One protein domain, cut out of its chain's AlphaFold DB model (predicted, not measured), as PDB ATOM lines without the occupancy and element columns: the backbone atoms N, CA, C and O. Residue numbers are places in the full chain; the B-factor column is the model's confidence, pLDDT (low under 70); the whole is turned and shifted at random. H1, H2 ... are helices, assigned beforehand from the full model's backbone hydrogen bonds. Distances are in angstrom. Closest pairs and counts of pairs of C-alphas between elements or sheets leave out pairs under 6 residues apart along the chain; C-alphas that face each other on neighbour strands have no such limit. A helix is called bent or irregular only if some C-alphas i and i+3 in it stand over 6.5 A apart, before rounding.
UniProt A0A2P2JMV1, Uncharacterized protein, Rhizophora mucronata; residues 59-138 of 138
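What this domain is: This is residues 59 to 138 of the 138 residues of an uncharacterized protein of Rhizophora mucronata (UniProt A0A2P2JMV1). Little regular structure: two small helix pairs, H1 with H2 and H3 with H4, are joined by a long loop, residues 87 to 117, which with H4 makes the longest axis. In this loop residues 97 to 98 pair antiparallel with 103 to 104. The printed part has 80 residues, 29 of them in four helices, H1 to H4 in chain order, and no named strand: all helix, compact, radius of gyration of the C-alphas 13.0 A, spans 35 by 27 by 25 A.

Where its parts are: H1 is residues 71 to 74, from C-alpha (-24.437, 25.756, 9.117), 5.0 A long. H2 is residues 78 to 86, 12.3 A; H3, 118 to 125, 10.2 A. H4, 129 to 136, 10.6 A, ends at C-alpha (-7.611, 23.527, 15.006) and is irregular: C-alphas 130 and 133 are 7.3 A apart.

How they stand to each other: H1 and H2 touch, closest C-alphas Pro 71 and Val 81, 5.6 A. H1 and H3 are close but not clearly touching, closest C-alphas Ile 74 and Leu 124, 5.9 A. H3 and H4 touch, closest C-alphas Pro 118 and Lys 129, 5.4 A, about perpendicular at 75 degrees. H2 is apart from H3 and H4. Each O i to N i+4 pair is within hydrogen-bond range in H2 and H3, 2 of 4 in H4; H1 is too short for one.

The domain as a whole: The farthest C-alphas, Pro 90 and Lys 130, are 36.0 A apart. The printed part has no cut; the link H2 to H3 is long, the others tight. No printed residue is under 70 in pLDDT.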
ATOM      1  N   CYS A  59     -12.164  32.810  15.431       88.56
ATOM      2  CA  CYS A  59     -13.407  32.146  15.847       88.56
ATOM      3  C   CYS A  59     -14.676  33.001  15.649       88.56
ATOM      4  O   CYS A  59     -15.777  32.466  15.678       88.56
ATOM      5  N   CYS A  60     -14.537  34.311  15.428       94.12
ATOM      6  CA  CYS A  60     -15.655  35.228  15.219       94.12
ATOM      7  C   CYS A  60     -15.933  35.535  13.740       94.12
ATOM      8  O   CYS A  60     -16.898  36.241  13.453       94.12
ATOM      9  N   LYS A  61     -15.133  35.030  12.788       94.12
ATOM     10  CA  LYS A  61     -15.445  35.158  11.356       94.12
ATOM     11  C   LYS A  61     -16.356  34.009  10.928       94.12
ATOM     12  O   LYS A  61     -15.860  32.957  10.521       94.12
ATOM     13  N   LEU A  62     -17.665  34.227  11.052       94.94
ATOM     14  CA  LEU A  62     -18.694  33.193  10.895       94.94
ATOM     15  C   LEU A  62     -19.173  33.011   9.452       94.94
ATOM     16  O   LEU A  62     -19.404  31.879   9.034       94.94
ATOM     17  N   ALA A  63     -19.300  34.090   8.675       93.38
ATOM     18  CA  ALA A  63     -19.592  33.952   7.252       93.38
ATOM     19  C   ALA A  63     -18.325  33.475   6.538       93.38
ATOM     20  O   ALA A  63     -17.333  34.211   6.440       93.38
ATOM     21  N   LYS A  64     -18.364  32.222   6.093       89.44
ATOM     22  CA  LYS A  64     -17.337  31.595   5.270       89.44
ATOM     23  C   LYS A  64     -17.756  31.620   3.804       89.44
ATOM     24  O   LYS A  64     -18.919  31.861   3.489       89.44
ATOM     25  N   ASP A  65     -16.787  31.427   2.919       88.12
ATOM     26  CA  ASP A  65     -17.072  31.251   1.498       88.12
ATOM     27  C   ASP A  65     -17.685  29.865   1.225       88.12
ATOM     28  O   ASP A  65     -17.789  29.019   2.115       88.12
ATOM     29  N   ALA A  66     -18.081  29.632  -0.026       88.19
ATOM     30  CA  ALA A  66     -18.724  28.392  -0.450       88.19
ATOM     31  C   ALA A  66     -17.824  27.142  -0.367       88.19
ATOM     32  O   ALA A  66     -18.304  26.041  -0.624       88.19
ATOM     33  N   THR A  67     -16.531  27.280  -0.049       89.25
ATOM     34  CA  THR A  67     -15.638  26.126   0.146       89.25
ATOM     35  C   THR A  67     -15.794  25.491   1.526       89.25
ATOM     36  O   THR A  67     -15.329  24.372   1.743       89.25
ATOM     37  N   PHE A  68     -16.460  26.185   2.453       88.44
ATOM     38  CA  PHE A  68     -16.752  25.685   3.788       88.44
ATOM     39  C   PHE A  68     -18.159  25.096   3.866       88.44
ATOM     40  O   PHE A  68     -19.096  25.574   3.230       88.44
ATOM     41  N   THR A  69     -18.293  24.083   4.717       91.00
ATOM     42  CA  THR A  69     -19.563  23.458   5.091       91.00
ATOM     43  C   THR A  69     -20.544  24.500   5.629       91.00
ATOM     44  O   THR A  69     -20.175  25.367   6.430       91.00
ATOM     45  N   THR A  70     -21.797  24.420   5.188       94.38
ATOM     46  CA  THR A  70     -22.845  25.358   5.610       94.38
ATOM     47  C   THR A  70     -23.328  25.051   7.035       94.38
ATOM     48  O   THR A  70     -23.214  23.912   7.489       94.38
ATOM     49  N   PRO A  71     -23.881  26.021   7.785       94.88
ATOM     50  CA  PRO A  71     -24.437  25.756   9.117       94.88
ATOM     51  C   PRO A  71     -25.490  24.637   9.127       94.88
ATOM     52  O   PRO A  71     -25.554  23.866  10.078       94.88
ATOM     53  N   GLU A  72     -26.284  24.523   8.065       95.62
ATOM     54  CA  GLU A  72     -27.297  23.483   7.863       95.62
ATOM     55  C   GLU A  72     -26.714  22.073   7.752       95.62
ATOM     56  O   GLU A  72     -27.387  21.102   8.079       95.62
ATOM     57  N   GLU A  73     -25.476  21.958   7.279       95.12
ATOM     58  CA  GLU A  73     -24.756  20.690   7.171       95.12
ATOM     59  C   GLU A  73     -23.991  20.355   8.461       95.12
ATOM     60  O   GLU A  73     -23.783  19.181   8.760       95.12
ATOM     61  N   ILE A  74     -23.571  21.370   9.227       94.06
ATOM     62  CA  ILE A  74     -22.814  21.197  10.481       94.06
ATOM     63  C   ILE A  74     -23.739  20.816  11.640       94.06
ATOM     64  O   ILE A  74     -23.400  19.957  12.454       94.06
ATOM     65  N   PHE A  75     -24.887  21.484  11.762       96.56
ATOM     66  CA  PHE A  75     -25.761  21.342  12.924       96.56
ATOM     67  C   PHE A  75     -26.935  20.415  12.634       96.56
ATOM     68  O   PHE A  75     -27.687  20.608  11.684       96.56
ATOM     69  N   THR A  76     -27.149  19.443  13.521       94.62
ATOM     70  CA  THR A  76     -28.339  18.581  13.466       94.62
ATOM     71  C   THR A  76     -29.575  19.264  14.065       94.62
ATOM     72  O   THR A  76     -30.689  19.001  13.618       94.62
ATOM     73  N   ASP A  77     -29.407  20.143  15.064       96.25
ATOM     74  CA  ASP A  77     -30.519  20.888  15.670       96.25
ATOM     75  C   ASP A  77     -30.813  22.176  14.870       96.25
ATOM     76  O   ASP A  77     -29.943  23.051  14.763       96.25
ATOM     77  N   PRO A  78     -32.040  22.369  14.348       97.06
ATOM     78  CA  PRO A  78     -32.417  23.603  13.660       97.06
ATOM     79  C   PRO A  78     -32.326  24.864  14.536       97.06
ATOM     80  O   PRO A  78     -32.230  25.969  13.997       97.06
ATOM     81  N   LYS A  79     -32.368  24.743  15.869       98.00
ATOM     82  CA  LYS A  79     -32.167  25.875  16.788       98.00
ATOM     83  C   LYS A  79     -30.728  26.373  16.759       98.00
ATOM     84  O   LYS A  79     -30.516  27.584  16.776       98.00
ATOM     85  N   ASP A  80     -29.760  25.467  16.646       97.56
ATOM     86  CA  ASP A  80     -28.346  25.830  16.542       97.56
ATOM     87  C   ASP A  80     -28.050  26.516  15.208       97.56
ATOM     88  O   ASP A  80     -27.346  27.523  15.183       97.56
ATOM     89  N   VAL A  81     -28.667  26.057  14.110       97.81
ATOM     90  CA  VAL A  81     -28.590  26.744  12.806       97.81
ATOM     91  C   VAL A  81     -29.108  28.180  12.918       97.81
ATOM     92  O   VAL A  81     -28.460  29.118  12.449       97.81
ATOM     93  N   GLN A  82     -30.276  28.366  13.542       98.19
ATOM     94  CA  GLN A  82     -30.872  29.692  13.733       98.19
ATOM     95  C   GLN A  82     -29.988  30.588  14.599       98.19
ATOM     96  O   GLN A  82     -29.740  31.733  14.220       98.19
ATOM     97  N   LEU A  83     -29.469  30.059  15.711       97.94
ATOM     98  CA  LEU A  83     -28.570  30.791  16.595       97.94
ATOM     99  C   LEU A  83     -27.261  31.162  15.887       97.94
ATOM    100  O   LEU A  83     -26.821  32.304  15.970       97.94
ATOM    101  N   TYR A  84     -26.647  30.240  15.144       97.50
ATOM    102  CA  TYR A  84     -25.430  30.524  14.382       97.50
ATOM    103  C   TYR A  84     -25.661  31.668  13.391       97.50
ATOM    104  O   TYR A  84     -24.886  32.622  13.354       97.50
ATOM    105  N   LYS A  85     -26.757  31.608  12.625       97.00
ATOM    106  CA  LYS A  85     -27.111  32.639  11.643       97.00
ATOM    107  C   LYS A  85     -27.434  33.984  12.283       97.00
ATOM    108  O   LYS A  85     -27.006  35.003  11.751       97.00
ATOM    109  N   SER A  86     -28.139  34.008  13.418       97.81
ATOM    110  CA  SER A  86     -28.468  35.262  14.108       97.81
ATOM    111  C   SER A  86     -27.231  35.992  14.628       97.81
ATOM    112  O   SER A  86     -27.279  37.196  14.860       97.81
ATOM    113  N   LEU A  87     -26.122  35.273  14.820       97.94
ATOM    114  CA  LEU A  87     -24.853  35.857  15.230       97.94
ATOM    115  C   LEU A  87     -24.081  36.496  14.069       97.94
ATOM    116  O   LEU A  87     -23.142  37.238  14.339       97.94
ATOM    117  N   ILE A  88     -24.427  36.237  12.803       97.56
ATOM    118  CA  ILE A  88     -23.700  36.768  11.643       97.56
ATOM    119  C   ILE A  88     -24.158  38.202  11.350       97.56
ATOM    120  O   ILE A  88     -25.291  38.443  10.946       97.56
ATOM    121  N   GLY A  89     -23.250  39.158  11.521       97.50
ATOM    122  CA  GLY A  89     -23.440  40.545  11.120       97.50
ATOM    123  C   GLY A  89     -23.369  40.744   9.599       97.50
ATOM    124  O   GLY A  89     -22.936  39.857   8.861       97.50
ATOM    125  N   PRO A  90     -23.736  41.938   9.102       96.31
ATOM    126  CA  PRO A  90     -23.772  42.244   7.665       96.31
ATOM    127  C   PRO A  90     -22.397  42.179   6.978       96.31
ATOM    128  O   PRO A  90     -22.304  42.025   5.767       96.31
ATOM    129  N   ASP A  91     -21.315  42.278   7.745       95.44
ATOM    130  CA  ASP A  91     -19.927  42.142   7.297       95.44
ATOM    131  C   ASP A  91     -19.394  40.698   7.409       95.44
ATOM    132  O   ASP A  91     -18.203  40.417   7.203       95.44
ATOM    133  N   GLY A  92     -20.267  39.765   7.784       96.06
ATOM    134  CA  GLY A  92     -19.957  38.358   7.967       96.06
ATOM    135  C   GLY A  92     -19.160  38.037   9.235       96.06
ATOM    136  O   GLY A  92     -18.629  36.930   9.352       96.06
ATOM    137  N   TRP A  93     -19.000  38.995  10.149       97.19
ATOM    138  CA  TRP A  93     -18.399  38.779  11.465       97.19
ATOM    139  C   TRP A  93     -19.479  38.576  12.525       97.19
ATOM    140  O   TRP A  93     -20.617  38.992  12.349       97.19
ATOM    141  N   CYS A  94     -19.126  37.930  13.633       97.94
ATOM    142  CA  CYS A  94     -20.032  37.782  14.763       97.94
ATOM    143  C   CYS A  94     -20.437  39.160  15.317       97.94
ATOM    144  O   CYS A  94     -19.565  39.991  15.567       97.94
ATOM    145  N   ILE A  95     -21.725  39.379  15.585       98.12
ATOM    146  CA  ILE A  95     -22.252  40.635  16.151       98.12
ATOM    147  C   ILE A  95     -21.663  40.984  17.531       98.12
ATOM    148  O   ILE A  95     -21.654  42.146  17.923       98.12
ATOM    149  N   HIS A  96     -21.141  39.994  18.263       97.31
ATOM    150  CA  HIS A  96     -20.483  40.184  19.560       97.31
ATOM    151  C   HIS A  96     -18.964  40.375  19.452       97.31
ATOM    152  O   HIS A  96     -18.275  40.420  20.475       97.31
ATOM    153  N   PHE A  97     -18.406  40.418  18.241       97.44
ATOM    154  CA  PHE A  97     -16.982  40.652  18.043       97.44
ATOM    155  C   PHE A  97     -16.664  42.144  18.111       97.44
ATOM    156  O   PHE A  97     -16.983  42.911  17.204       97.44
ATOM    157  N   GLU A  98     -15.971  42.543  19.172       96.06
ATOM    158  CA  GLU A  98     -15.461  43.896  19.321       96.06
ATOM    159  C   GLU A  98     -14.187  44.051  18.484       96.06
ATOM    160  O   GLU A  98     -13.120  43.551  18.847       96.06
ATOM    161  N   LYS A  99     -14.288  44.737  17.342       94.00
ATOM    162  CA  LYS A  99     -13.191  44.851  16.367       94.00
ATOM    163  C   LYS A  99     -11.994  45.629  16.902       94.00
ATOM    164  O   LYS A  99     -10.868  45.320  16.521       94.00
ATOM    165  N   SER A 100     -12.228  46.607  17.778       94.31
ATOM    166  CA  SER A 100     -11.165  47.444  18.345       94.31
ATOM    167  C   SER A 100     -10.231  46.645  19.259       94.31
ATOM    168  O   SER A 100      -9.011  46.701  19.121       94.31
ATOM    169  N   THR A 101     -10.804  45.844  20.158       94.56
ATOM    170  CA  THR A 101     -10.059  45.032  21.133       94.56
ATOM    171  C   THR A 101      -9.791  43.609  20.648       94.56
ATOM    172  O   THR A 101      -8.992  42.891  21.248       94.56
ATOM    173  N   ARG A 102     -10.456  43.190  19.564       95.19
ATOM    174  CA  ARG A 102     -10.462  41.825  19.016       95.19
ATOM    175  C   ARG A 102     -10.911  40.783  20.047       95.19
ATOM    176  O   ARG A 102     -10.402  39.659  20.065       95.19
ATOM    177  N   LYS A 103     -11.876  41.153  20.897       93.12
ATOM    178  CA  LYS A 103     -12.474  40.297  21.935       93.12
ATOM    179  C   LYS A 103     -13.949  40.034  21.643       93.12
ATOM    180  O   LYS A 103     -14.610  40.798  20.950       93.12
ATOM    181  N   CYS A 104     -14.464  38.929  22.170       94.12
ATOM    182  CA  CYS A 104     -15.896  38.641  22.149       94.12
ATOM    183  C   CYS A 104     -16.533  39.225  23.415       94.12
ATOM    184  O   CYS A 104     -16.065  38.920  24.512       94.12
ATOM    185  N   SER A 105     -17.587  40.032  23.278       95.31
ATOM    186  CA  SER A 105     -18.262  40.670  24.421       95.31
ATOM    187  C   SER A 105     -18.991  39.680  25.334       95.31
ATOM    188  O   SER A 105     -19.179  39.967  26.510       95.31
ATOM    189  N   ILE A 106     -19.321  38.490  24.823       95.50
ATOM    190  CA  ILE A 106     -19.978  37.401  25.560       95.50
ATOM    191  C   ILE A 106     -19.046  36.199  25.775       95.50
ATOM    192  O   ILE A 106     -19.478  35.056  25.708       95.50
ATOM    193  N   TYR A 107     -17.738  36.418  25.968       91.50
ATOM    194  CA  TYR A 107     -16.736  35.336  25.956       91.50
ATOM    195  C   TYR A 107     -17.083  34.143  26.868       91.50
ATOM    196  O   TYR A 107     -16.895  32.990  26.459       91.50
ATOM    197  N   SER A 108     -17.589  34.431  28.073       93.44
ATOM    198  CA  SER A 108     -18.012  33.436  29.067       93.44
ATOM    199  C   SER A 108     -19.272  32.687  28.644       93.44
ATOM    200  O   SER A 108     -19.321  31.469  28.799       93.44
ATOM    201  N   ASP A 109     -20.219  33.382  28.015       95.81
ATOM    202  CA  ASP A 109     -21.537  32.871  27.614       95.81
ATOM    203  C   ASP A 109     -21.578  32.401  26.155       95.81
ATOM    204  O   ASP A 109     -22.646  32.189  25.579       95.81
ATOM    205  N   ARG A 110     -20.409  32.238  25.520       94.88
ATOM    206  CA  ARG A 110     -20.327  31.789  24.131       94.88
ATOM    207  C   ARG A 110     -21.058  30.457  23.949       94.88
ATOM    208  O   ARG A 110     -20.795  29.532  24.736       94.88
ATOM    209  N   PRO A 111     -21.863  30.327  22.876       96.25
ATOM    210  CA  PRO A 111     -22.431  29.050  22.473       96.25
ATOM    211  C   PRO A 111     -21.344  27.986  22.342       96.25
ATOM    212  O   PRO A 111     -20.194  28.295  22.009       96.25
ATOM    213  N   TYR A 112     -21.702  26.726  22.583       95.69
ATOM    214  CA  TYR A 112     -20.742  25.619  22.586       95.69
ATOM    215  C   TYR A 112     -19.982  25.511  21.252       95.69
ATOM    216  O   TYR A 112     -18.767  25.350  21.255       95.69
ATOM    217  N   PHE A 113     -20.657  25.723  20.118       94.50
ATOM    218  CA  PHE A 113     -20.045  25.671  18.788       94.50
ATOM    219  C   PHE A 113     -19.040  26.803  18.516       94.50
ATOM    220  O   PHE A 113     -18.248  26.721  17.581       94.50
ATOM    221  N   CYS A 114     -19.030  27.865  19.329       93.75
ATOM    222  CA  CYS A 114     -17.999  28.904  19.275       93.75
ATOM    223  C   CYS A 114     -16.732  28.529  20.065       93.75
ATOM    224  O   CYS A 114     -15.756  29.294  20.058       93.75
ATOM    225  N   ARG A 115     -16.738  27.404  20.793       92.88
ATOM    226  CA  ARG A 115     -15.593  26.901  21.557       92.88
ATOM    227  C   ARG A 115     -14.833  25.894  20.711       92.88
ATOM    228  O   ARG A 115     -15.381  24.922  20.208       92.88
ATOM    229  N   VAL A 116     -13.542  26.148  20.556       92.88
ATOM    230  CA  VAL A 116     -12.641  25.258  19.825       92.88
ATOM    231  C   VAL A 116     -12.118  24.235  20.826       92.88
ATOM    232  O   VAL A 116     -11.042  24.379  21.390       92.88
ATOM    233  N   GLU A 117     -12.956  23.249  21.121       93.62
ATOM    234  CA  GLU A 117     -12.686  22.180  22.080       93.62
ATOM    235  C   GLU A 117     -12.776  20.819  21.369       93.62
ATOM    236  O   GLU A 117     -13.563  20.677  20.424       93.62
ATOM    237  N   PRO A 118     -11.987  19.809  21.786       95.12
ATOM    238  CA  PRO A 118     -11.979  18.500  21.137       95.12
ATOM    239  C   PRO A 118     -13.361  17.847  21.053       95.12
ATOM    240  O   PRO A 118     -13.706  17.255  20.034       95.12
ATOM    241  N   GLU A 119     -14.157  17.964  22.110       95.81
ATOM    242  CA  GLU A 119     -15.476  17.347  22.225       95.81
ATOM    243  C   GLU A 119     -16.477  17.982  21.245       95.81
ATOM    244  O   GLU A 119     -17.244  17.275  20.590       95.81
ATOM    245  N   VAL A 120     -16.407  19.306  21.070       95.44
ATOM    246  CA  VAL A 120     -17.209  20.048  20.084       95.44
ATOM    247  C   VAL A 120     -16.832  19.624  18.665       95.44
ATOM    248  O   VAL A 120     -17.707  19.336  17.851       95.44
ATOM    249  N   PHE A 121     -15.533  19.520  18.372       95.12
ATOM    250  CA  PHE A 121     -15.041  19.118  17.051       95.12
ATOM    251  C   PHE A 121     -15.405  17.675  16.698       95.12
ATOM    252  O   PHE A 121     -15.749  17.379  15.552       95.12
ATOM    253  N   HIS A 122     -15.361  16.782  17.682       96.06
ATOM    254  CA  HIS A 122     -15.831  15.417  17.514       96.06
ATOM    255  C   HIS A 122     -17.332  15.387  17.202       96.06
ATOM    256  O   HIS A 122     -17.740  14.727  16.252       96.06
ATOM    257  N   SER A 123     -18.146  16.134  17.957       95.00
ATOM    258  CA  SER A 123     -19.601  16.151  17.773       95.00
ATOM    259  C   SER A 123     -20.042  16.772  16.445       95.00
ATOM    260  O   SER A 123     -20.963  16.253  15.827       95.00
ATOM    261  N   LEU A 124     -19.430  17.883  16.028       94.50
ATOM    262  CA  LEU A 124     -19.874  18.650  14.856       94.50
ATOM    263  C   LEU A 124     -19.224  18.193  13.546       94.50
ATOM    264  O   LEU A 124     -19.823  18.325  12.486       94.50
ATOM    265  N   TYR A 125     -17.996  17.670  13.605       93.38
ATOM    266  CA  TYR A 125     -17.200  17.375  12.407       93.38
ATOM    267  C   TYR A 125     -16.678  15.933  12.358       93.38
ATOM    268  O   TYR A 125     -15.984  15.571  11.409       93.38
ATOM    269  N   GLY A 126     -16.943  15.110  13.379       95.00
ATOM    270  CA  GLY A 126     -16.402  13.750  13.464       95.00
ATOM    271  C   GLY A 126     -14.874  13.709  13.594       95.00
ATOM    272  O   GLY A 126     -14.241  12.720  13.226       95.00
ATOM    273  N   ILE A 127     -14.250  14.793  14.070       95.31
ATOM    274  CA  ILE A 127     -12.794  14.884  14.206       95.31
ATOM    275  C   ILE A 127     -12.370  14.279  15.546       95.31
ATOM    276  O   ILE A 127     -12.669  14.810  16.613       95.31
ATOM    277  N   ASP A 128     -11.604  13.189  15.493       96.56
ATOM    278  CA  ASP A 128     -11.016  12.573  16.683       96.56
ATOM    279  C   ASP A 128     -10.092  13.533  17.445       96.56
ATOM    280  O   ASP A 128      -9.293  14.266  16.854       96.56
ATOM    281  N   LYS A 129     -10.055  13.403  18.778       94.44
ATOM    282  CA  LYS A 129      -9.146  14.160  19.660       94.44
ATOM    283  C   LYS A 129      -7.668  14.078  19.247       94.44
ATOM    284  O   LYS A 129      -6.929  15.037  19.433       94.44
ATOM    285  N   LYS A 130      -7.240  12.964  18.639       93.44
ATOM    286  CA  LYS A 130      -5.871  12.779  18.114       93.44
ATOM    287  C   LYS A 130      -5.554  13.664  16.899       93.44
ATOM    288  O   LYS A 130      -4.390  13.904  16.611       93.44
ATOM    289  N   LYS A 131      -6.574  14.105  16.159       93.69
ATOM    290  CA  LYS A 131      -6.453  14.986  14.985       93.69
ATOM    291  C   LYS A 131      -6.834  16.433  15.303       93.69
ATOM    292  O   LYS A 131      -6.482  17.318  14.532       93.69
ATOM    293  N   PHE A 132      -7.488  16.675  16.442       94.00
ATOM    294  CA  PHE A 132      -7.961  17.992  16.871       94.00
ATOM    295  C   PHE A 132      -6.899  19.088  16.742       94.00
ATOM    296  O   PHE A 132      -7.135  20.072  16.056       94.00
ATOM    297  N   ASN A 133      -5.713  18.902  17.330       92.19
ATOM    298  CA  ASN A 133      -4.652  19.914  17.294       92.19
ATOM    299  C   ASN A 133      -4.238  20.287  15.865       92.19
ATOM    300  O   ASN A 133      -3.952  21.446  15.582       92.19
ATOM    301  N   LYS A 134      -4.218  19.305  14.959       91.62
ATOM    302  CA  LYS A 134      -3.859  19.519  13.557       91.62
ATOM    303  C   LYS A 134      -4.925  20.331  12.827       91.62
ATOM    304  O   LYS A 134      -4.569  21.235  12.084       91.62
ATOM    305  N   GLU A 135      -6.201  20.018  13.037       90.75
ATOM    306  CA  GLU A 135      -7.301  20.727  12.372       90.75
ATOM    307  C   GLU A 135      -7.555  22.110  12.990       90.75
ATOM    308  O   GLU A 135      -7.844  23.061  12.274       90.75
ATOM    309  N   ALA A 136      -7.388  22.263  14.306       88.56
ATOM    310  CA  ALA A 136      -7.611  23.527  15.006       88.56
ATOM    311  C   ALA A 136      -6.480  24.558  14.794       88.56
ATOM    312  O   ALA A 136      -6.696  25.754  14.997       88.56
ATOM    313  N   CYS A 137      -5.284  24.109  14.399       82.44
ATOM    314  CA  CYS A 137      -4.124  24.952  14.076       82.44
ATOM    315  C   CYS A 137      -3.892  25.119  12.561       82.44
ATOM    316  O   CYS A 137      -2.811  25.568  12.173       82.44
ATOM    317  N   ARG A 138      -4.844  24.690  11.725       72.38
ATOM    318  CA  ARG A 138      -4.712  24.669  10.264       72.38
ATOM    319  C   ARG A 138      -4.866  26.044   9.617       72.38
ATOM    320  O   ARG A 138      -5.628  26.877  10.152       72.38
TER     321      ARG A 138